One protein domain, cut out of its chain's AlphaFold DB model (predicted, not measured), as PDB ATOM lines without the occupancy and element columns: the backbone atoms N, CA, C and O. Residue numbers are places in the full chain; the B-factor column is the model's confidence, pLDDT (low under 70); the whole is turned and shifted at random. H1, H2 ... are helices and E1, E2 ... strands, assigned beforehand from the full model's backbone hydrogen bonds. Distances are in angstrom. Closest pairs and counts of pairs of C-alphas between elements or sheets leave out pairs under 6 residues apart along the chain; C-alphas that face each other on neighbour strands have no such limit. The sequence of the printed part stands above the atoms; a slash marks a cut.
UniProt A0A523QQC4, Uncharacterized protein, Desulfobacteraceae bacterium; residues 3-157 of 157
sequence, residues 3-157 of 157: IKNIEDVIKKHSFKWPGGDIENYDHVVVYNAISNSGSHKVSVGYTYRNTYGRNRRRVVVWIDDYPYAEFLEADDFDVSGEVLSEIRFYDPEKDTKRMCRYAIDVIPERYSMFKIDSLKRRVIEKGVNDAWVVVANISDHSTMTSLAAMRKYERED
ATOM      1  N   ILE A   3     252.061 201.680 265.284       95.19
ATOM      2  CA  ILE A   3     252.321 201.987 266.698       95.19
ATOM      3  C   ILE A   3     251.150 201.482 267.556       95.19
ATOM      4  O   ILE A   3     249.984 201.678 267.200       95.19
ATOM      5  N   LYS A   4     251.452 200.815 268.676       95.75
ATOM      6  CA  LYS A   4     250.452 200.325 269.636       95.75
ATOM      7  C   LYS A   4     250.350 201.209 270.865       95.75
ATOM      8  O   LYS A   4     249.251 201.631 271.210       95.75
ATOM      9  N   ASN A   5     251.472 201.463 271.521       95.56
ATOM     10  CA  ASN A   5     251.553 202.281 272.722       95.56
ATOM     11  C   ASN A   5     252.959 202.879 272.857       95.56
ATOM     12  O   ASN A   5     253.894 202.459 272.171       95.56
ATOM     13  N   ILE A   6     253.066 203.891 273.714       97.19
ATOM     14  CA  ILE A   6     254.350 204.386 274.210       97.19
ATOM     15  C   ILE A   6     254.817 203.399 275.277       97.19
ATOM     16  O   ILE A   6     254.052 203.071 276.183       97.19
ATOM     17  N   GLU A   7     256.050 202.934 275.143       97.06
ATOM     18  CA  GLU A   7     256.717 202.069 276.112       97.06
ATOM     19  C   GLU A   7     257.511 202.903 277.123       97.06
ATOM     20  O   GLU A   7     257.428 202.650 278.321       97.06
ATOM     21  N   ASP A   8     258.232 203.927 276.651       97.12
ATOM     22  CA  ASP A   8     259.075 204.771 277.501       97.12
ATOM     23  C   ASP A   8     259.339 206.158 276.878       97.12
ATOM     24  O   ASP A   8     259.150 206.382 275.678       97.12
ATOM     25  N   VAL A   9     259.809 207.096 277.704       97.06
ATOM     26  CA  VAL A   9     260.361 208.392 277.296       97.06
ATOM     27  C   VAL A   9     261.714 208.592 277.974       97.06
ATOM     28  O   VAL A   9     261.813 209.020 279.126       97.06
ATOM     29  N   ILE A  10     262.779 208.339 277.222       96.94
ATOM     30  CA  ILE A  10     264.154 208.428 277.703       96.94
ATOM     31  C   ILE A  10     264.631 209.876 277.581       96.94
ATOM     32  O   ILE A  10     264.555 210.494 276.516       96.94
ATOM     33  N   LYS A  11     265.159 210.424 278.676       94.50
ATOM     34  CA  LYS A  11     265.874 211.707 278.678       94.50
ATOM     35  C   LYS A  11     267.364 211.434 278.524       94.50
ATOM     36  O   LYS A  11     267.888 210.617 279.272       94.50
ATOM     37  N   LYS A  12     268.039 212.168 277.633       92.88
ATOM     38  CA  LYS A  12     269.483 212.045 277.359       92.88
ATOM     39  C   LYS A  12     269.886 210.626 276.937       92.88
ATOM     40  O   LYS A  12     270.303 209.810 277.751       92.88
ATOM     41  N   HIS A  13     269.789 210.353 275.644       94.56
ATOM     42  CA  HIS A  13     270.238 209.104 275.033       94.56
ATOM     43  C   HIS A  13     271.468 209.359 274.157       94.56
ATOM     44  O   HIS A  13     271.540 210.385 273.491       94.56
ATOM     45  N   SER A  14     272.415 208.426 274.118       95.94
ATOM     46  CA  SER A  14     273.580 208.506 273.233       95.94
ATOM     47  C   SER A  14     273.564 207.335 272.263       95.94
ATOM     48  O   SER A  14     273.434 206.187 272.683       95.94
ATOM     49  N   PHE A  15     273.749 207.621 270.978       95.12
ATOM     50  CA  PHE A  15     273.851 206.613 269.928       95.12
ATOM     51  C   PHE A  15     275.224 206.697 269.266       95.12
ATOM     52  O   PHE A  15     275.670 207.782 268.892       95.12
ATOM     53  N   LYS A  16     275.892 205.550 269.109       94.94
ATOM     54  CA  LYS A  16     277.167 205.451 268.392       94.94
ATOM     55  C   LYS A  16     276.906 205.015 266.954       94.94
ATOM     56  O   LYS A  16     276.495 203.882 266.711       94.94
ATOM     57  N   TRP A  17     277.170 205.904 266.006       93.00
ATOM     58  CA  TRP A  17     277.045 205.626 264.580       93.00
ATOM     59  C   TRP A  17     278.086 204.597 264.112       93.00
ATOM     60  O   TRP A  17     279.152 204.482 264.723       93.00
ATOM     61  N   PRO A  18     277.844 203.886 262.991       85.81
ATOM     62  CA  PRO A  18     278.804 202.924 262.441       85.81
ATOM     63  C   PRO A  18     280.207 203.497 262.181       85.81
ATOM     64  O   PRO A  18     281.189 202.769 262.280       85.81
ATOM     65  N   GLY A  19     280.315 204.801 261.896       87.69
ATOM     66  CA  GLY A  19     281.594 205.505 261.725       87.69
ATOM     67  C   GLY A  19     282.353 205.795 263.027       87.69
ATOM     68  O   GLY A  19     283.480 206.270 262.979       87.69
ATOM     69  N   GLY A  20     281.761 205.507 264.189       91.12
ATOM     70  CA  GLY A  20     282.353 205.726 265.509       91.12
ATOM     71  C   GLY A  20     281.867 206.984 266.226       91.12
ATOM     72  O   GLY A  20     281.979 207.039 267.452       91.12
ATOM     73  N   ASP A  21     281.285 207.938 265.496       93.44
ATOM     74  CA  ASP A  21     280.746 209.179 266.053       93.44
ATOM     75  C   ASP A  21     279.619 208.904 267.053       93.44
ATOM     76  O   ASP A  21     278.724 208.096 266.797       93.44
ATOM     77  N   ILE A  22     279.646 209.603 268.187       95.44
ATOM     78  CA  ILE A  22     278.588 209.539 269.197       95.44
ATOM     79  C   ILE A  22     277.712 210.779 269.055       95.44
ATOM     80  O   ILE A  22     278.198 211.904 269.154       95.44
ATOM     81  N   GLU A  23     276.414 210.570 268.857       95.81
ATOM     82  CA  GLU A  23     275.411 211.633 268.823       95.81
ATOM     83  C   GLU A  23     274.509 211.529 270.055       95.81
ATOM     84  O   GLU A  23     274.067 210.440 270.432       95.81
ATOM     85  N   ASN A  24     274.265 212.668 270.703       97.31
ATOM     86  CA  ASN A  24     273.438 212.755 271.902       97.31
ATOM     87  C   ASN A  24     272.058 213.294 271.541       97.31
ATOM     88  O   ASN A  24     271.948 214.255 270.786       97.31
ATOM     89  N   TYR A  25     271.022 212.702 272.118       97.25
ATOM     90  CA  TYR A  25     269.622 213.025 271.899       97.25
ATOM     91  C   TYR A  25     269.010 213.498 273.208       97.25
ATOM     92  O   TYR A  25     269.108 212.815 274.231       97.25
ATOM     93  N   ASP A  26     268.360 214.658 273.173       96.00
ATOM     94  CA  ASP A  26     267.749 215.279 274.350       96.00
ATOM     95  C   ASP A  26     266.635 214.387 274.908       96.00
ATOM     96  O   ASP A  26     266.523 214.168 276.120       96.00
ATOM     97  N   HIS A  27     265.842 213.838 273.988       95.81
ATOM     98  CA  HIS A  27     264.679 213.011 274.261       95.81
ATOM     99  C   HIS A  27     264.568 211.897 273.227       95.81
ATOM    100  O   HIS A  27     264.828 212.121 272.042       95.81
ATOM    101  N   VAL A  28     264.134 210.721 273.671       98.00
ATOM    102  CA  VAL A  28     263.744 209.604 272.812       98.00
ATOM    103  C   VAL A  28     262.404 209.075 273.293       98.00
ATOM    104  O   VAL A  28     262.268 208.721 274.462       98.00
ATOM    105  N   VAL A  29     261.417 209.024 272.403       98.25
ATOM    106  CA  VAL A  29     260.145 208.349 272.677       98.25
ATOM    107  C   VAL A  29     260.227 206.938 272.120       98.25
ATOM    108  O   VAL A  29     260.515 206.757 270.935       98.25
ATOM    109  N   VAL A  30     259.988 205.951 272.976       98.44
ATOM    110  CA  VAL A  30     260.034 204.532 272.630       98.44
ATOM    111  C   VAL A  30     258.610 204.013 272.502       98.44
ATOM    112  O   VAL A  30     257.760 204.252 273.358       98.44
ATOM    113  N   TYR A  31     258.353 203.298 271.419       98.38
ATOM    114  CA  TYR A  31     257.073 202.708 271.078       98.38
ATOM    115  C   TYR A  31     257.219 201.208 270.888       98.38
ATOM    116  O   TYR A  31     258.152 200.748 270.225       98.38
ATOM    117  N   ASN A  32     256.205 200.468 271.324       97.75
ATOM    118  CA  ASN A  32     255.957 199.139 270.790       97.75
ATOM    119  C   ASN A  32     255.096 199.268 269.522       97.75
ATOM    120  O   ASN A  32     254.011 199.868 269.541       97.75
ATOM    121  N   ALA A  33     255.565 198.707 268.411       97.25
ATOM    122  CA  ALA A  33     254.855 198.678 267.139       97.25
ATOM    123  C   ALA A  33     254.686 197.244 266.624       97.25
ATOM    124  O   ALA A  33     255.472 196.356 266.933       97.25
ATOM    125  N   ILE A  34     253.655 197.014 265.807       96.12
ATOM    126  CA  ILE A  34     253.401 195.710 265.178       96.12
ATOM    127  C   ILE A  34     253.506 195.822 263.657       96.12
ATOM    128  O   ILE A  34     253.032 196.784 263.040       96.12
ATOM    129  N   SER A  35     254.125 194.818 263.050       93.62
ATOM    130  CA  SER A  35     254.186 194.587 261.610       93.62
ATOM    131  C   SER A  35     253.775 193.137 261.295       93.62
ATOM    132  O   SER A  35     253.431 192.375 262.200       93.62
ATOM    133  N   ASN A  36     253.828 192.740 260.021       89.06
ATOM    134  CA  ASN A  36     253.572 191.353 259.619       89.06
ATOM    135  C   ASN A  36     254.622 190.370 260.170       89.06
ATOM    136  O   ASN A  36     254.319 189.192 260.319       89.06
ATOM    137  N   SER A  37     255.831 190.843 260.498       88.56
ATOM    138  CA  SER A  37     256.909 190.032 261.082       88.56
ATOM    139  C   SER A  37     256.892 189.996 262.615       88.56
ATOM    140  O   SER A  37     257.752 189.355 263.210       88.56
ATOM    141  N   GLY A  38     255.929 190.659 263.266       93.81
ATOM    142  CA  GLY A  38     255.756 190.625 264.719       93.81
ATOM    143  C   GLY A  38     255.852 191.990 265.400       93.81
ATOM    144  O   GLY A  38     255.518 193.026 264.818       93.81
ATOM    145  N   SER A  39     256.234 191.968 266.677       96.31
ATOM    146  CA  SER A  39     256.430 193.161 267.509       96.31
ATOM    147  C   SER A  39     257.838 193.717 267.309       96.31
ATOM    148  O   SER A  39     258.796 192.959 267.194       96.31
ATOM    149  N   HIS A  40     257.939 195.041 267.250       97.44
ATOM    150  CA  HIS A  40     259.173 195.783 267.023       97.44
ATOM    151  C   HIS A  40     259.261 196.958 267.987       97.44
ATOM    152  O   HIS A  40     258.255 197.627 268.255       97.44
ATOM    153  N   LYS A  41     260.480 197.257 268.436       98.00
ATOM    154  CA  LYS A  41     260.762 198.471 269.203       98.00
ATOM    155  C   LYS A  41     261.046 199.606 268.230       98.00
ATOM    156  O   LYS A  41     261.983 199.519 267.438       98.00
ATOM    157  N   VAL A  42     260.268 200.680 268.306       98.44
ATOM    158  CA  VAL A  42     260.479 201.890 267.505       98.44
ATOM    159  C   VAL A  42     260.892 203.023 268.426       98.44
ATOM    160  O   VAL A  42     260.161 203.366 269.345       98.44
ATOM    161  N   SER A  43     262.049 203.625 268.175       98.44
ATOM    162  CA  SER A  43     262.521 204.787 268.934       98.44
ATOM    163  C   SER A  43     262.534 206.015 268.038       98.44
ATOM    164  O   SER A  43     263.038 205.941 266.921       98.44
ATOM    165  N   VAL A  44     262.001 207.137 268.515       98.50
ATOM    166  CA  VAL A  44     262.050 208.437 267.831       98.50
ATOM    167  C   VAL A  44     262.836 209.399 268.706       98.50
ATOM    168  O   VAL A  44     262.379 209.773 269.785       98.50
ATOM    169  N   GLY A  45     264.039 209.757 268.269       98.25
ATOM    170  CA  GLY A  45     264.972 210.587 269.026       98.25
ATOM    171  C   GLY A  45     265.147 211.960 268.418       98.25
ATOM    172  O   GLY A  45     265.162 212.110 267.198       98.25
ATOM    173  N   TYR A  46     265.324 212.953 269.285       98.06
ATOM    174  CA  TYR A  46     265.447 214.354 268.907       98.06
ATOM    175  C   TYR A  46     266.775 214.931 269.366       98.06
ATOM    176  O   TYR A  46     267.174 214.760 270.518       98.06
ATOM    177  N   THR A  47     267.435 215.648 268.468       97.25
ATOM    178  CA  THR A  47     268.675 216.373 268.751       97.25
ATOM    179  C   THR A  47     268.776 217.610 267.862       97.25
ATOM    180  O   THR A  47     267.835 217.944 267.137       97.25
ATOM    181  N   TYR A  48     269.912 218.291 267.914       97.12
ATOM    182  CA  TYR A  48     270.283 219.344 266.987       97.12
ATOM    183  C   TYR A  48     271.587 218.989 266.285       97.12
ATOM    184  O   TYR A  48     272.516 218.462 266.898       97.12
ATOM    185  N   ARG A  49     271.671 219.301 264.993       94.94
ATOM    186  CA  ARG A  49     272.881 219.097 264.195       94.94
ATOM    187  C   ARG A  49     273.090 220.278 263.260       94.94
ATOM    188  O   ARG A  49     272.150 220.742 262.617       94.94
ATOM    189  N   ASN A  50     274.339 220.722 263.123       95.00
ATOM    190  CA  ASN A  50     274.689 221.682 262.082       95.00
ATOM    191  C   ASN A  50     274.547 221.012 260.708       95.00
ATOM    192  O   ASN A  50     275.238 220.038 260.410       95.00
ATOM    193  N   THR A  51     273.606 221.483 259.897       93.38
ATOM    194  CA  THR A  51     273.303 220.963 258.562       93.38
ATOM    195  C   THR A  51     272.959 222.136 257.652       93.38
ATOM    196  O   THR A  51     272.160 223.000 258.011       93.38
ATOM    197  N   TYR A  52     273.610 222.192 256.489       93.31
ATOM    198  CA  TYR A  52     273.525 223.324 255.556       93.31
ATOM    199  C   TYR A  52     273.848 224.686 256.206       93.31
ATOM    200  O   TYR A  52     273.249 225.701 255.886       93.31
ATOM    201  N   GLY A  53     274.812 224.719 257.132       91.50
ATOM    202  CA  GLY A  53     275.305 225.960 257.743       91.50
ATOM    203  C   GLY A  53     274.448 226.516 258.884       91.50
ATOM    204  O   GLY A  53     274.773 227.580 259.409       91.50
ATOM    205  N   ARG A  54     273.391 225.807 259.300       93.50
ATOM    206  CA  ARG A  54     272.566 226.154 260.465       93.50
ATOM    207  C   ARG A  54     272.425 224.977 261.410       93.50
ATOM    208  O   ARG A  54     272.392 223.823 260.989       93.50
ATOM    209  N   ASN A  55     272.303 225.279 262.698       95.88
ATOM    210  CA  ASN A  55     271.928 224.283 263.688       95.88
ATOM    211  C   ASN A  55     270.429 223.990 263.555       95.88
ATOM    212  O   ASN A  55     269.623 224.880 263.806       95.88
ATOM    213  N   ARG A  56     270.080 222.776 263.129       96.81
ATOM    214  CA  ARG A  56     268.705 222.358 262.835       96.81
ATOM    215  C   ARG A  56     268.266 221.255 263.774       96.81
ATOM    216  O   ARG A  56     269.070 220.382 264.115       96.81
ATOM    217  N   ARG A  57     266.983 221.246 264.130       97.44
ATOM    218  CA  ARG A  57     266.331 220.096 264.750       97.44
ATOM    219  C   ARG A  57     266.530 218.878 263.854       97.44
ATOM    220  O   ARG A  57     266.305 218.918 262.644       97.44
ATOM    221  N   ARG A  58     266.963 217.786 264.463       97.38
ATOM    222  CA  ARG A  58     267.176 216.499 263.814       97.38
ATOM    223  C   ARG A  58     266.337 215.457 264.521       97.38
ATOM    224  O   ARG A  58     266.303 215.416 265.752       97.38
ATOM    225  N   VAL A  59     265.672 214.624 263.731       98.50
ATOM    226  CA  VAL A  59     264.913 213.477 264.229       98.50
ATOM    227  C   VAL A  59     265.502 212.218 263.632       98.50
ATOM    228  O   VAL A  59     265.765 212.173 262.432       98.50
ATOM    229  N   VAL A  60     265.711 211.197 264.450       98.38
ATOM    230  CA  VAL A  60     266.147 209.879 263.983       98.38
ATOM    231  C   VAL A  60     265.150 208.841 264.464       98.38
ATOM    232  O   VAL A  60     264.678 208.895 265.600       98.38
ATOM    233  N   VAL A  61     264.795 207.924 263.571       98.50
ATOM    234  CA  VAL A  61     263.891 206.814 263.853       98.50
ATOM    235  C   VAL A  61     264.669 205.514 263.765       98.50
ATOM    236  O   VAL A  61     265.188 205.163 262.698       98.50
ATOM    237  N   TRP A  62     264.706 204.794 264.880       98.19
ATOM    238  CA  TRP A  62     265.256 203.447 264.958       98.19
ATOM    239  C   TRP A  62     264.140 202.417 264.995       98.19
ATOM    240  O   TRP A  62     263.114 202.632 265.641       98.19
ATOM    241  N   ILE A  63     264.374 201.284 264.344       97.69
ATOM    242  CA  ILE A  63     263.572 200.070 264.487       97.69
ATOM    243  C   ILE A  63     264.531 198.979 264.938       97.69
ATOM    244  O   ILE A  63     265.537 198.747 264.273       97.69
ATOM    245  N   ASP A  64     264.233 198.343 266.068       96.62
ATOM    246  CA  ASP A  64     265.071 197.294 266.660       96.62
ATOM    247  C   ASP A  64     266.540 197.751 266.798       96.62
ATOM    248  O   ASP A  64     267.477 197.070 266.394       96.62
ATOM    249  N   ASP A  65     266.715 198.969 267.327       94.31
ATOM    250  CA  ASP A  65     267.999 199.651 267.564       94.31
ATOM    251  C   ASP A  65     268.815 200.010 266.306       94.31
ATOM    252  O   ASP A  65     269.917 200.556 266.413       94.31
ATOM    253  N   TYR A  66     268.260 199.812 265.106       95.00
ATOM    254  CA  TYR A  66     268.883 200.218 263.847       95.00
ATOM    255  C   TYR A  66     268.237 201.489 263.259       95.00
ATOM    256  O   TYR A  66     267.011 201.536 263.137       95.00
ATOM    257  N   PRO A  67     269.009 202.529 262.868       95.94
ATOM    258  CA  PRO A  67     268.457 203.767 262.319       95.94
ATOM    259  C   PRO A  67     268.009 203.575 260.867       95.94
ATOM    260  O   PRO A  67     268.810 203.237 259.995       95.94
ATOM    261  N   TYR A  68     266.733 203.840 260.586       96.12
ATOM    262  CA  TYR A  68     266.169 203.696 259.236       96.12
ATOM    263  C   TYR A  68     265.673 205.007 258.632       96.12
ATOM    264  O   TYR A  68     265.592 205.121 257.408       96.12
ATOM    265  N   ALA A  69     265.358 206.014 259.446       97.44
ATOM    266  CA  ALA A  69     264.997 207.329 258.937       97.44
ATOM    267  C   ALA A  69     265.661 208.446 259.733       97.44
ATOM    268  O   ALA A  69     265.758 208.392 260.954       97.44
ATOM    269  N   GLU A  70     266.083 209.472 259.007       97.75
ATOM    270  CA  GLU A  70     266.636 210.703 259.551       97.75
ATOM    271  C   GLU A  70     265.876 211.871 258.939       97.75
ATOM    272  O   GLU A  70     265.608 211.868 257.733       97.75
ATOM    273  N   PHE A  71     265.553 212.861 259.758       98.56
ATOM    274  CA  PHE A  71     264.888 214.080 259.343       98.56
ATOM    275  C   PHE A  71     265.659 215.302 259.826       98.56
ATOM    276  O   PHE A  71     266.303 215.265 260.878       98.56
ATOM    277  N   LEU A  72     265.551 216.387 259.068       98.06
ATOM    278  CA  LEU A  72     266.075 217.701 259.419       98.06
ATOM    279  C   LEU A  72     264.977 218.761 259.330       98.06
ATOM    280  O   LEU A  72     264.075 218.668 258.507       98.06
ATOM    281  N   GLU A  73     265.070 219.761 260.187       98.31
ATOM    282  CA  GLU A  73     264.181 220.919 260.255       98.31
ATOM    283  C   GLU A  73     264.066 221.681 258.922       98.31
ATOM    284  O   GLU A  73     265.091 222.046 258.338       98.31
ATOM    285  N   ALA A  74     262.842 221.968 258.462       98.19
ATOM    286  CA  ALA A  74     262.599 222.928 257.379       98.19
ATOM    287  C   ALA A  74     262.836 224.380 257.847       98.19
ATOM    288  O   ALA A  74     262.840 224.661 259.038       98.19
ATOM    289  N   ASP A  75     263.011 225.335 256.934       97.50
ATOM    290  CA  ASP A  75     263.285 226.732 257.322       97.50
ATOM    291  C   ASP A  75     262.139 227.440 258.036       97.50
ATOM    292  O   ASP A  75     262.382 228.357 258.818       97.50
ATOM    293  N   ASP A  76     260.904 227.030 257.761       97.12
ATOM    294  CA  ASP A  76     259.690 227.580 258.362       97.12
ATOM    295  C   ASP A  76     259.203 226.759 259.567       97.12
ATOM    296  O   ASP A  76     258.036 226.863 259.942       97.12
ATOM    297  N   PHE A  77     260.064 225.929 260.162       97.88
ATOM    298  CA  PHE A  77     259.690 224.966 261.201       97.88
ATOM    299  C   PHE A  77     258.973 225.580 262.402       97.88
ATOM    300  O   PHE A  77     258.012 224.988 262.884       97.88
ATOM    301  N   ASP A  78     259.359 226.777 262.843       96.88
ATOM    302  CA  ASP A  78     258.681 227.461 263.952       96.88
ATOM    303  C   ASP A  78     257.190 227.740 263.663       96.88
ATOM    304  O   ASP A  78     256.396 227.923 264.585       96.88
ATOM    305  N   VAL A  79     256.796 227.749 262.384       97.56
ATOM    306  CA  VAL A  79     255.411 227.923 261.923       97.56
ATOM    307  C   VAL A  79     254.788 226.591 261.495       97.56
ATOM    308  O   VAL A  79     253.634 226.317 261.816       97.56
ATOM    309  N   SER A  80     255.525 225.769 260.745       97.88
ATOM    310  CA  SER A  80     255.004 224.559 260.094       97.88
ATOM    311  C   SER A  80     255.131 223.294 260.950       97.88
ATOM    312  O   SER A  80     254.375 222.334 260.773       97.88
ATOM    313  N   GLY A  81     256.102 223.269 261.865       98.12
ATOM    314  CA  GLY A  81     256.552 222.079 262.583       98.12
ATOM    315  C   GLY A  81     257.124 220.991 261.669       98.12
ATOM    316  O   GLY A  81     257.195 219.834 262.087       98.12
ATOM    317  N   GLU A  82     257.472 221.303 260.417       98.69
ATOM    318  CA  GLU A  82     257.849 220.302 259.419       98.69
ATOM    319  C   GLU A  82     259.331 219.910 259.461       98.69
ATOM    320  O   GLU A  82     260.243 220.735 259.525       98.69
ATOM    321  N   VAL A  83     259.567 218.606 259.348       98.75
ATOM    322  CA  VAL A  83     260.879 217.980 259.223       98.75
ATOM    323  C   VAL A  83     260.945 217.159 257.932       98.75
ATOM    324  O   VAL A  83     259.942 216.633 257.444       98.75
ATOM    325  N   LEU A  84     262.141 217.066 257.357       98.62
ATOM    326  CA  LEU A  84     262.378 216.621 255.987       98.62
ATOM    327  C   LEU A  84     263.337 215.434 255.967       98.62
ATOM    328  O   LEU A  84     264.425 215.521 256.536       98.62
ATOM    329  N   SER A  85     262.980 214.351 255.276       98.44
ATOM    330  CA  SER A  85     263.877 213.212 255.043       98.44
ATOM    331  C   SER A  85     264.181 213.054 253.560       98.44
ATOM    332  O   SER A  85     263.275 212.804 252.769       98.44
ATOM    333  N   GLU A  86     265.454 213.154 253.175       97.69
ATOM    334  CA  GLU A  86     265.895 212.933 251.791       97.69
ATOM    335  C   GLU A  86     265.487 211.547 251.292       97.69
ATOM    336  O   GLU A  86     265.753 210.536 251.946       97.69
ATOM    337  N   ILE A  87     264.885 211.485 250.107       96.88
ATOM    338  CA  ILE A  87     264.602 210.224 249.431       96.88
ATOM    339  C   ILE A  87     265.907 209.705 248.833       96.88
ATOM    340  O   ILE A  87     266.554 210.355 248.007       96.88
ATOM    341  N   ARG A  88     266.285 208.498 249.250       92.38
ATOM    342  CA  ARG A  88     267.414 207.750 248.702       92.38
ATOM    343  C   ARG A  88     266.920 206.378 248.286       92.38
ATOM    344  O   ARG A  88     266.105 205.787 248.986       92.38
ATOM    345  N   PHE A  89     267.421 205.876 247.171       86.94
ATOM    346  CA  PHE A  89     267.105 204.538 246.684       86.94
ATOM    347  C   PHE A  89     268.374 203.832 246.226       86.94
ATOM    348  O   PHE A  89     269.390 204.472 245.948       86.94
ATOM    349  N   TYR A  90     268.316 202.505 246.207       84.44
ATOM    350  CA  TYR A  90     269.417 201.673 245.754       84.44
ATOM    351  C   TYR A  90     269.637 201.842 244.246       84.44
ATOM    352  O   TYR A  90     268.698 201.742 243.456       84.44
ATOM    353  N   ASP A  91     270.874 202.154 243.878       82.44
ATOM    354  CA  ASP A  91     271.375 202.196 242.513       82.44
ATOM    355  C   ASP A  91     272.080 200.860 242.222       82.44
ATOM    356  O   ASP A  91     273.186 200.648 242.733       82.44
ATOM    357  N   PRO A  92     271.462 199.960 241.434       79.88
ATOM    358  CA  PRO A  92     272.027 198.643 241.157       79.88
ATOM    359  C   PRO A  92     273.303 198.711 240.316       79.88
ATOM    360  O   PRO A  92     274.127 197.808 240.397       79.88
ATOM    361  N   GLU A  93     273.513 199.778 239.535       83.94
ATOM    362  CA  GLU A  93     274.727 199.919 238.722       83.94
ATOM    363  C   GLU A  93     275.956 200.235 239.580       83.94
ATOM    364  O   GLU A  93     277.085 199.911 239.211       83.94
ATOM    365  N   LYS A  94     275.743 200.892 240.723       84.38
ATOM    366  CA  LYS A  94     276.807 201.373 241.616       84.38
ATOM    367  C   LYS A  94     276.867 200.636 242.947       84.38
ATOM    368  O   LYS A  94     277.684 201.011 243.786       84.38
ATOM    369  N   ASP A  95     275.986 199.661 243.145       83.75
ATOM    370  CA  ASP A  95     275.810 198.919 244.394       83.75
ATOM    371  C   ASP A  95     275.757 199.842 245.627       83.75
ATOM    372  O   ASP A  95     276.450 199.671 246.631       83.75
ATOM    373  N   THR A  96     274.988 200.931 245.526       86.56
ATOM    374  CA  THR A  96     274.959 201.953 246.578       86.56
ATOM    375  C   THR A  96     273.639 202.703 246.631       86.56
ATOM    376  O   THR A  96     272.920 202.807 245.642       86.56
ATOM    377  N   LYS A  97     273.307 203.285 247.786       87.38
ATOM    378  CA  LYS A  97     272.158 204.190 247.882       87.38
ATOM    379  C   LYS A  97     272.530 205.549 247.302       87.38
ATOM    380  O   LYS A  97     273.441 206.209 247.800       87.38
ATOM    381  N   ARG A  98     271.769 206.014 246.313       91.12
ATOM    382  CA  ARG A  98     271.892 207.369 245.766       91.12
ATOM    383  C   ARG A  98     270.686 208.231 246.106       91.12
ATOM    384  O   ARG A  98     269.588 207.742 246.360       91.12
ATOM    385  N   MET A  99     270.907 209.537 246.083       94.50
ATOM    386  CA  MET A  99     269.865 210.549 246.231       94.50
ATOM    387  C   MET A  99     268.894 210.525 245.043       94.50
ATOM    388  O   MET A  99     269.320 210.396 243.891       94.50
ATOM    389  N   CYS A 100     267.603 210.691 245.333       95.75
ATOM    390  CA  CYS A 100     266.558 210.947 244.347       95.75
ATOM    391  C   CYS A 100     266.540 212.444 244.026       95.75
ATOM    392  O   CYS A 100     266.153 213.255 244.866       95.75
ATOM    393  N   ARG A 101     267.017 212.822 242.840       95.88
ATOM    394  CA  ARG A 101     267.193 214.216 242.428       95.88
ATOM    395  C   ARG A 101     265.873 214.822 241.953       95.88
ATOM    396  O   ARG A 101     265.268 214.345 240.996       95.88
ATOM    397  N   TYR A 102     265.474 215.914 242.587       94.94
ATOM    398  CA  TYR A 102     264.378 216.780 242.186       94.94
ATOM    399  C   TYR A 102     264.511 217.201 240.717       94.94
ATOM    400  O   TYR A 102     265.606 217.505 240.246       94.94
ATOM    401  N   ALA A 103     263.382 217.207 240.002       92.44
ATOM    402  CA  ALA A 103     263.266 217.526 238.573       92.44
ATOM    403  C   ALA A 103     264.041 216.616 237.592       92.44
ATOM    404  O   ALA A 103     263.975 216.852 236.387       92.44
ATOM    405  N   ILE A 104     264.741 215.579 238.069       94.38
ATOM    406  CA  ILE A 104     265.490 214.630 237.227       94.38
ATOM    407  C   ILE A 104     264.976 213.206 237.426       94.38
ATOM    408  O   ILE A 104     264.654 212.521 236.460       94.38
ATOM    409  N   ASP A 105     264.922 212.748 238.676       94.38
ATOM    410  CA  ASP A 105     264.500 211.397 239.013       94.38
ATOM    411  C   ASP A 105     262.989 211.349 239.270       94.38
ATOM    412  O   ASP A 105     262.399 212.252 239.878       94.38
ATOM    413  N   VAL A 106     262.374 210.247 238.840       93.81
ATOM    414  CA  VAL A 106     261.003 209.889 239.211       93.81
ATOM    415  C   VAL A 106     261.007 209.405 240.659       93.81
ATOM    416  O   VAL A 106     261.853 208.601 241.059       93.81
ATOM    417  N   ILE A 107     260.053 209.893 241.449       94.44
ATOM    418  CA  ILE A 107     259.844 209.431 242.820       94.44
ATOM    419  C   ILE A 107     259.435 207.948 242.770       94.44
ATOM    420  O   ILE A 107     258.450 207.628 242.100       94.44
ATOM    421  N   PRO A 108     260.127 207.036 243.478       92.62
ATOM    422  CA  PRO A 108     259.727 205.633 243.510       92.62
ATOM    423  C   PRO A 108     258.301 205.470 244.054       92.62
ATOM    424  O   PRO A 108     257.972 206.038 245.093       92.62
ATOM    425  N   GLU A 109     257.471 204.654 243.398       93.25
ATOM    426  CA  GLU A 109     256.029 204.525 243.682       93.25
ATOM    427  C   GLU A 109     255.706 204.234 245.155       93.25
ATOM    428  O   GLU A 109     254.742 204.760 245.702       93.25
ATOM    429  N   ARG A 110     256.553 203.466 245.844       92.50
ATOM    430  CA  ARG A 110     256.418 203.171 247.282       92.50
ATOM    431  C   ARG A 110     256.445 204.404 248.195       92.50
ATOM    432  O   ARG A 110     256.043 204.316 249.349       92.50
ATOM    433  N   TYR A 111     256.910 205.550 247.695       96.00
ATOM    434  CA  TYR A 111     256.856 206.820 248.412       96.00
ATOM    435  C   TYR A 111     255.528 207.577 248.200       96.00
ATOM    436  O   TYR A 111     255.297 208.575 248.872       96.00
ATOM    437  N   SER A 112     254.629 207.106 247.327       94.75
ATOM    438  CA  SER A 112     253.360 207.776 246.967       94.75
ATOM    439  C   SER A 112     252.418 208.060 248.141       94.75
ATOM    440  O   SER A 112     251.604 208.975 248.065       94.75
ATOM    441  N   MET A 113     252.537 207.306 249.236       95.06
ATOM    442  CA  MET A 113     251.758 207.514 250.461       95.06
ATOM    443  C   MET A 113     252.239 208.698 251.314       95.06
ATOM    444  O   MET A 113     251.562 209.071 252.270       95.06
ATOM    445  N   PHE A 114     253.411 209.264 251.017       98.00
ATOM    446  CA  PHE A 114     253.997 210.363 251.778       98.00
ATOM    447  C   PHE A 114     253.751 211.709 251.098       98.00
ATOM    448  O   PHE A 114     253.700 211.813 249.872       98.00
ATOM    449  N   LYS A 115     253.686 212.775 251.901       98.31
ATOM    450  CA  LYS A 115     253.841 214.138 251.385       98.31
ATOM    451  C   LYS A 115     255.287 214.309 250.921       98.31
ATOM    452  O   LYS A 115     256.213 214.033 251.685       98.31
ATOM    453  N   ILE A 116     255.475 214.759 249.684       98.00
ATOM    454  CA  ILE A 116     256.796 214.919 249.068       98.00
ATOM    455  C   ILE A 116     256.950 216.334 248.524       98.00
ATOM    456  O   ILE A 116     256.012 216.886 247.952       98.00
ATOM    457  N   ASP A 117     258.141 216.901 248.685       97.94
ATOM    458  CA  ASP A 117     258.525 218.185 248.094       97.94
ATOM    459  C   ASP A 117     260.027 218.194 247.747       97.94
ATOM    460  O   ASP A 117     260.745 217.215 247.959       97.94
ATOM    461  N   SER A 118     260.509 219.299 247.191       96.94
ATOM    462  CA  SER A 118     261.925 219.570 246.953       96.94
ATOM    463  C   SER A 118     262.608 220.089 248.214       96.94
ATOM    464  O   SER A 118     262.132 221.052 248.818       96.94
ATOM    465  N   LEU A 119     263.783 219.548 248.554       97.44
ATOM    466  CA  LEU A 119     264.583 220.048 249.674       97.44
ATOM    467  C   LEU A 119     264.898 221.544 249.519       97.44
ATOM    468  O   LEU A 119     264.691 222.308 250.456       97.44
ATOM    469  N   LYS A 120     265.302 221.988 248.321       95.69
ATOM    470  CA  LYS A 120     265.645 223.398 248.053       95.69
ATOM    471  C   LYS A 120     264.479 224.375 248.183       95.69
ATOM    472  O   LYS A 120     264.701 225.573 248.308       95.69
ATOM    473  N   ARG A 121     263.234 223.896 248.118       95.69
ATOM    474  CA  ARG A 121     262.051 224.745 248.348       95.69
ATOM    475  C   ARG A 121     261.739 224.905 249.833       95.69
ATOM    476  O   ARG A 121     260.997 225.812 250.194       95.69
ATOM    477  N   ARG A 122     262.278 224.019 250.672       97.19
ATOM    478  CA  ARG A 122     262.044 223.976 252.120       97.19
ATOM    479  C   ARG A 122     263.275 224.405 252.933       97.19
ATOM    480  O   ARG A 122     263.133 224.650 254.127       97.19
ATOM    481  N   VAL A 123     264.452 224.476 252.301       97.00
ATOM    482  CA  VAL A 123     265.750 224.841 252.892       97.00
ATOM    483  C   VAL A 123     266.542 225.709 251.900       97.00
ATOM    484  O   VAL A 123     266.877 225.237 250.810       97.00
ATOM    485  N   ILE A 124     266.830 226.967 252.251       94.50
ATOM    486  CA  ILE A 124     267.368 227.993 251.333       94.50
ATOM    487  C   ILE A 124     268.884 228.199 251.423       94.50
ATOM    488  O   ILE A 124     269.450 228.965 250.639       94.50
ATOM    489  N   GLU A 125     269.566 227.570 252.380       94.38
ATOM    490  CA  GLU A 125     270.984 227.830 252.612       94.38
ATOM    491  C   GLU A 125     271.874 227.364 251.456       94.38
ATOM    492  O   GLU A 125     271.577 226.464 250.663       94.38
ATOM    493  N   LYS A 126     273.047 227.991 251.365       90.88
ATOM    494  CA  LYS A 126     274.041 227.645 250.355       90.88
ATOM    495  C   LYS A 126     274.529 226.205 250.559       90.88
ATOM    496  O   LYS A 126     274.951 225.832 251.649       90.88
ATOM    497  N   GLY A 127     274.557 225.431 249.475       89.62
ATOM    498  CA  GLY A 127     275.057 224.051 249.477       89.62
ATOM    499  C   GLY A 127     273.988 222.986 249.724       89.62
ATOM    500  O   GLY A 127     274.324 221.804 249.747       89.62
ATOM    501  N   VAL A 128     272.717 223.379 249.859       94.62
ATOM    502  CA  VAL A 128     271.583 222.447 249.858       94.62
ATOM    503  C   VAL A 128     271.542 221.691 248.530       94.62
ATOM    504  O   VAL A 128     271.652 222.286 247.452       94.62
ATOM    505  N   ASN A 129     271.421 220.368 248.605       94.00
ATOM    506  CA  ASN A 129     271.343 219.511 247.427       94.00
ATOM    507  C   ASN A 129     269.932 219.522 246.805       94.00
ATOM    508  O   ASN A 129     268.970 220.003 247.396       94.00
ATOM    509  N   ASP A 130     269.806 218.995 245.589       95.12
ATOM    510  CA  ASP A 130     268.533 218.905 244.866       95.12
ATOM    511  C   ASP A 130     267.752 217.621 245.198       95.12
ATOM    512  O   ASP A 130     267.291 216.952 244.285       95.12
ATOM    513  N   ALA A 131     267.622 217.198 246.456       97.44
ATOM    514  CA  ALA A 131     266.848 215.994 246.778       97.44
ATOM    515  C   ALA A 131     265.326 216.217 246.696       97.44
ATOM    516  O   ALA A 131     264.808 217.257 247.113       97.44
ATOM    517  N   TRP A 132     264.591 215.191 246.262       98.12
ATOM    518  CA  TRP A 132     263.224 214.970 246.736       98.12
ATOM    519  C   TRP A 132     263.255 214.583 248.221       98.12
ATOM    520  O   TRP A 132     264.118 213.809 248.646       98.12
ATOM    521  N   VAL A 133     262.308 215.088 249.012       98.44
ATOM    522  CA  VAL A 133     262.200 214.814 250.452       98.44
ATOM    523  C   VAL A 133     260.799 214.371 250.836       98.44
ATOM    524  O   VAL A 133     259.815 214.902 250.332       98.44
ATOM    525  N   VAL A 134     260.711 213.435 251.778       98.62
ATOM    526  CA  VAL A 134     259.483 213.191 252.538       98.62
ATOM    527  C   VAL A 134     259.325 214.303 253.564       98.62
ATOM    528  O   VAL A 134     260.254 214.582 254.323       98.62
ATOM    529  N   VAL A 135     258.142 214.904 253.595       98.62
ATOM    530  CA  VAL A 135     257.752 215.948 254.541       98.62
ATOM    531  C   VAL A 135     256.868 215.326 255.618       98.62
ATOM    532  O   VAL A 135     255.857 214.697 255.307       98.62
ATOM    533  N   ALA A 136     257.231 215.518 256.882       98.62
ATOM    534  CA  ALA A 136     256.433 215.101 258.031       98.62
ATOM    535  C   ALA A 136     256.342 216.243 259.044       98.62
ATOM    536  O   ALA A 136     257.268 217.038 259.159       98.62
ATOM    537  N   ASN A 137     255.255 216.317 259.811       98.50
ATOM    538  CA  ASN A 137     255.244 217.166 261.000       98.50
ATOM    539  C   ASN A 137     255.995 216.454 262.139       98.50
ATOM    540  O   ASN A 137     255.902 215.233 262.275       98.50
ATOM    541  N   ILE A 138     256.717 217.198 262.976       98.06
ATOM    542  CA  ILE A 138     257.498 216.647 264.090       98.06
ATOM    543  C   ILE A 138     256.652 215.879 265.116       98.06
ATOM    544  O   ILE A 138     257.183 214.995 265.784       98.06
ATOM    545  N   SER A 139     255.349 216.161 265.227       97.00
ATOM    546  CA  SER A 139     254.431 215.389 266.074       97.00
ATOM    547  C   SER A 139     253.828 214.167 265.372       97.00
ATOM    548  O   SER A 139     253.187 213.344 266.023       97.00
ATOM    549  N   ASP A 140     254.011 214.010 264.056       97.94
ATOM    550  CA  ASP A 140     253.483 212.877 263.290       97.94
ATOM    551  C   ASP A 140     254.458 211.691 263.290       97.94
ATOM    552  O   ASP A 140     255.118 211.343 262.304       97.94
ATOM    553  N   HIS A 141     254.532 211.029 264.442       97.94
ATOM    554  CA  HIS A 141     255.399 209.865 264.615       97.94
ATOM    555  C   HIS A 141     254.914 208.664 263.803       97.94
ATOM    556  O   HIS A 141     255.709 207.769 263.513       97.94
ATOM    557  N   SER A 142     253.641 208.642 263.393       97.00
ATOM    558  CA  SER A 142     253.102 207.587 262.536       97.00
ATOM    559  C   SER A 142     253.715 207.659 261.139       97.00
ATOM    560  O   SER A 142     254.185 206.639 260.628       97.00
ATOM    561  N   THR A 143     253.782 208.850 260.539       97.94
ATOM    562  CA  THR A 143     254.453 209.064 259.247       97.94
ATOM    563  C   THR A 143     255.948 208.775 259.340       97.94
ATOM    564  O   THR A 143     256.478 208.024 258.517       97.94
ATOM    565  N   MET A 144     256.624 209.284 260.376       98.56
ATOM    566  CA  MET A 144     258.060 209.042 260.568       98.56
ATOM    567  C   MET A 144     258.381 207.546 260.737       98.56
ATOM    568  O   MET A 144     259.306 207.029 260.105       98.56
ATOM    569  N   THR A 145     257.564 206.821 261.510       98.06
ATOM    570  CA  THR A 145     257.676 205.361 261.684       98.06
ATOM    571  C   THR A 145     257.366 204.607 260.395       98.06
ATOM    572  O   THR A 145     258.031 203.622 260.079       98.06
ATOM    573  N   SER A 146     256.378 205.062 259.622       97.38
ATOM    574  CA  SER A 146     256.017 204.441 258.343       97.38
ATOM    575  C   SER A 146     257.150 204.554 257.325       97.38
ATOM    576  O   SER A 146     257.458 203.569 256.652       97.38
ATOM    577  N   LEU A 147     257.825 205.709 257.259       97.88
ATOM    578  CA  LEU A 147     259.006 205.889 256.414       97.88
ATOM    579  C   LEU A 147     260.155 204.970 256.846       97.88
ATOM    580  O   LEU A 147     260.760 204.304 256.006       97.88
ATOM    581  N   ALA A 148     260.443 204.909 258.150       97.56
ATOM    582  CA  ALA A 148     261.474 204.031 258.695       97.56
ATOM    583  C   ALA A 148     261.189 202.553 258.381       97.56
ATOM    584  O   ALA A 148     262.076 201.838 257.922       97.56
ATOM    585  N   ALA A 149     259.942 202.107 258.553       96.25
ATOM    586  CA  ALA A 149     259.544 200.736 258.257       96.25
ATOM    587  C   ALA A 149     259.679 200.412 256.764       96.25
ATOM    588  O   ALA A 149     260.196 199.356 256.420       96.25
ATOM    589  N   MET A 150     259.277 201.324 255.875       95.06
ATOM    590  CA  MET A 150     259.455 201.139 254.432       95.06
ATOM    591  C   MET A 150     260.938 200.999 254.054       95.06
ATOM    592  O   MET A 150     261.296 200.087 253.317       95.06
ATOM    593  N   ARG A 151     261.821 201.822 254.630       93.88
ATOM    594  CA  ARG A 151     263.276 201.729 254.409       93.88
ATOM    595  C   ARG A 151     263.930 200.500 255.036       93.88
ATOM    596  O   ARG A 151     264.999 200.095 254.578       93.88
ATOM    597  N   LYS A 152     263.328 199.934 256.087       93.19
ATOM    598  CA  LYS A 152     263.724 198.634 256.635       93.19
ATOM    599  C   LYS A 152     263.480 197.532 255.611       93.19
ATOM    600  O   LYS A 152     264.428 196.825 255.292       93.19
ATOM    601  N   TYR A 153     262.280 197.479 255.029       88.62
ATOM    602  CA  TYR A 153     261.965 196.521 253.965       88.62
ATOM    603  C   TYR A 153     262.910 196.662 252.761       88.62
ATOM    604  O   TYR A 153     263.502 195.674 252.359       88.62
ATOM    605  N   GLU A 154     263.197 197.885 252.290       85.12
ATOM    606  CA  GLU A 154     264.163 198.119 251.191       85.12
ATOM    607  C   GLU A 154     265.584 197.577 251.435       85.12
ATOM    608  O   GLU A 154     266.391 197.542 250.510       85.12
ATOM    609  N   ARG A 155     265.958 197.324 252.690       81.75
ATOM    610  CA  ARG A 155     267.282 196.802 253.051       81.75
ATOM    611  C   ARG A 155     267.269 195.278 253.187       81.75
ATOM    612  O   ARG A 155     268.322 194.660 253.090       81.75
ATOM    613  N   GLU A 156     266.122 194.726 253.560       77.50
ATOM    614  CA  GLU A 156     265.935 193.297 253.806       77.50
ATOM    615  C   GLU A 156     265.540 192.540 252.526       77.50
ATOM    616  O   GLU A 156     265.780 191.335 252.469       77.50
ATOM    617  N   ASP A 157     264.996 193.247 251.527       58.59
ATOM    618  CA  ASP A 157     264.809 192.792 250.138       58.59
ATOM    619  C   ASP A 157     266.127 192.805 249.340       58.59
ATOM    620  O   ASP A 157     266.365 191.832 248.585       58.59
TER     621      ASP A 157
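This is residues 3 to 157 of the 157 residues of an uncharacterized protein of Desulfobacteraceae bacterium (UniProt A0A523QQC4). One broad, strongly twisted sheet of eight strands curls round the last helix, H3, which packs mainly on E4 and E5. Beyond the sheet, E6 runs on into the small hairpin E7 and E8, while the short helices H1 and H2 lie by the sheet. The printed part has 155 residues, with three named helices and ten named strands in the order E1 E2 E3 E4 E5 H1 E6 E7 E8 E9 H2 E10 H3. The large sheet runs E1 - E2 - E3 - E4 - E5 - E6 - E10 - E9, all antiparallel, and the class is mixed, helices and strands. The whole is compact and rounded, with a radius of gyration of the C-alphas of 15.4 A and spans of 41 by 35 by 32 A.

E1, residues 3 to 16, begins at C-alpha 3 (252.321, 201.987, 266.698), is 25.1 A long and bends by 94 degrees at residue 12. E2, residues 22 to 35, is 29.6 A long and bends by 92 degrees at residue 26. E3, residues 38 to 51, is 35.6 A long and bends by 71 degrees at residue 48. E4, residues 54 to 63, is 27.9 A long, and E5, residues 66 to 73, is 21.5 A. Then come H1, residues 77 to 80, E6, residues 82 to 86, E7, residues 88 to 91, E8, residues 96 to 99, E9, residues 115 to 118, H2, residues 119 to 122, and E10, residues 132 to 137. H3, residues 141 to 156, is 22.4 A long and ends at C-alpha 156 (265.935, 193.297, 253.806).

E1 to E5 form a meander, each strand the antiparallel neighbour of the one before. Within hydrogen-bond range are N 10 and O 28 of E1 and E2, 2.8 A, N 31 and O 42 of E2 and E3, 2.8 A, N 58 and O 47 of E4 and E3, 2.8 A, and N 61 and O 69 of E4 and E5, 2.8 A. E5 is staggered: it pairs with E4 over residues 66 to 72 and with E6 over 72 to 73, where N 84 and O 72 are 2.8 A apart. E10 follows beside E6, with N 83 and O 136 at 2.8 A, and E9 is an edge strand beside E10, with N 133 and O 117 at 2.8 A. H3 is on one face of this sheet, making two layers; its closest C-alphas to E5 are those of Tyr 68 and Ala 148, 4.7 A. H1 only grazes the sheet. H2 is on it at a height over the sheet of 8.7 A, and only just over E6, with 3 of its 4 C-alphas. In the hairpin E7 and E8, N 91 and O 96 are 2.8 A apart; E7 and H3 are near each other. In H3 every O i to N i+4 pair is within hydrogen-bond range; H1 and H2 are too short for such a pair.

The C-alphas farthest apart are those of Gly 38 and Lys 126, 43.7 A. The printed part has no cut. The link from E8 to E9, residues 100 to 114, is long. Mean pLDDT of the printed part is 94.8; residue 157 alone is under 70.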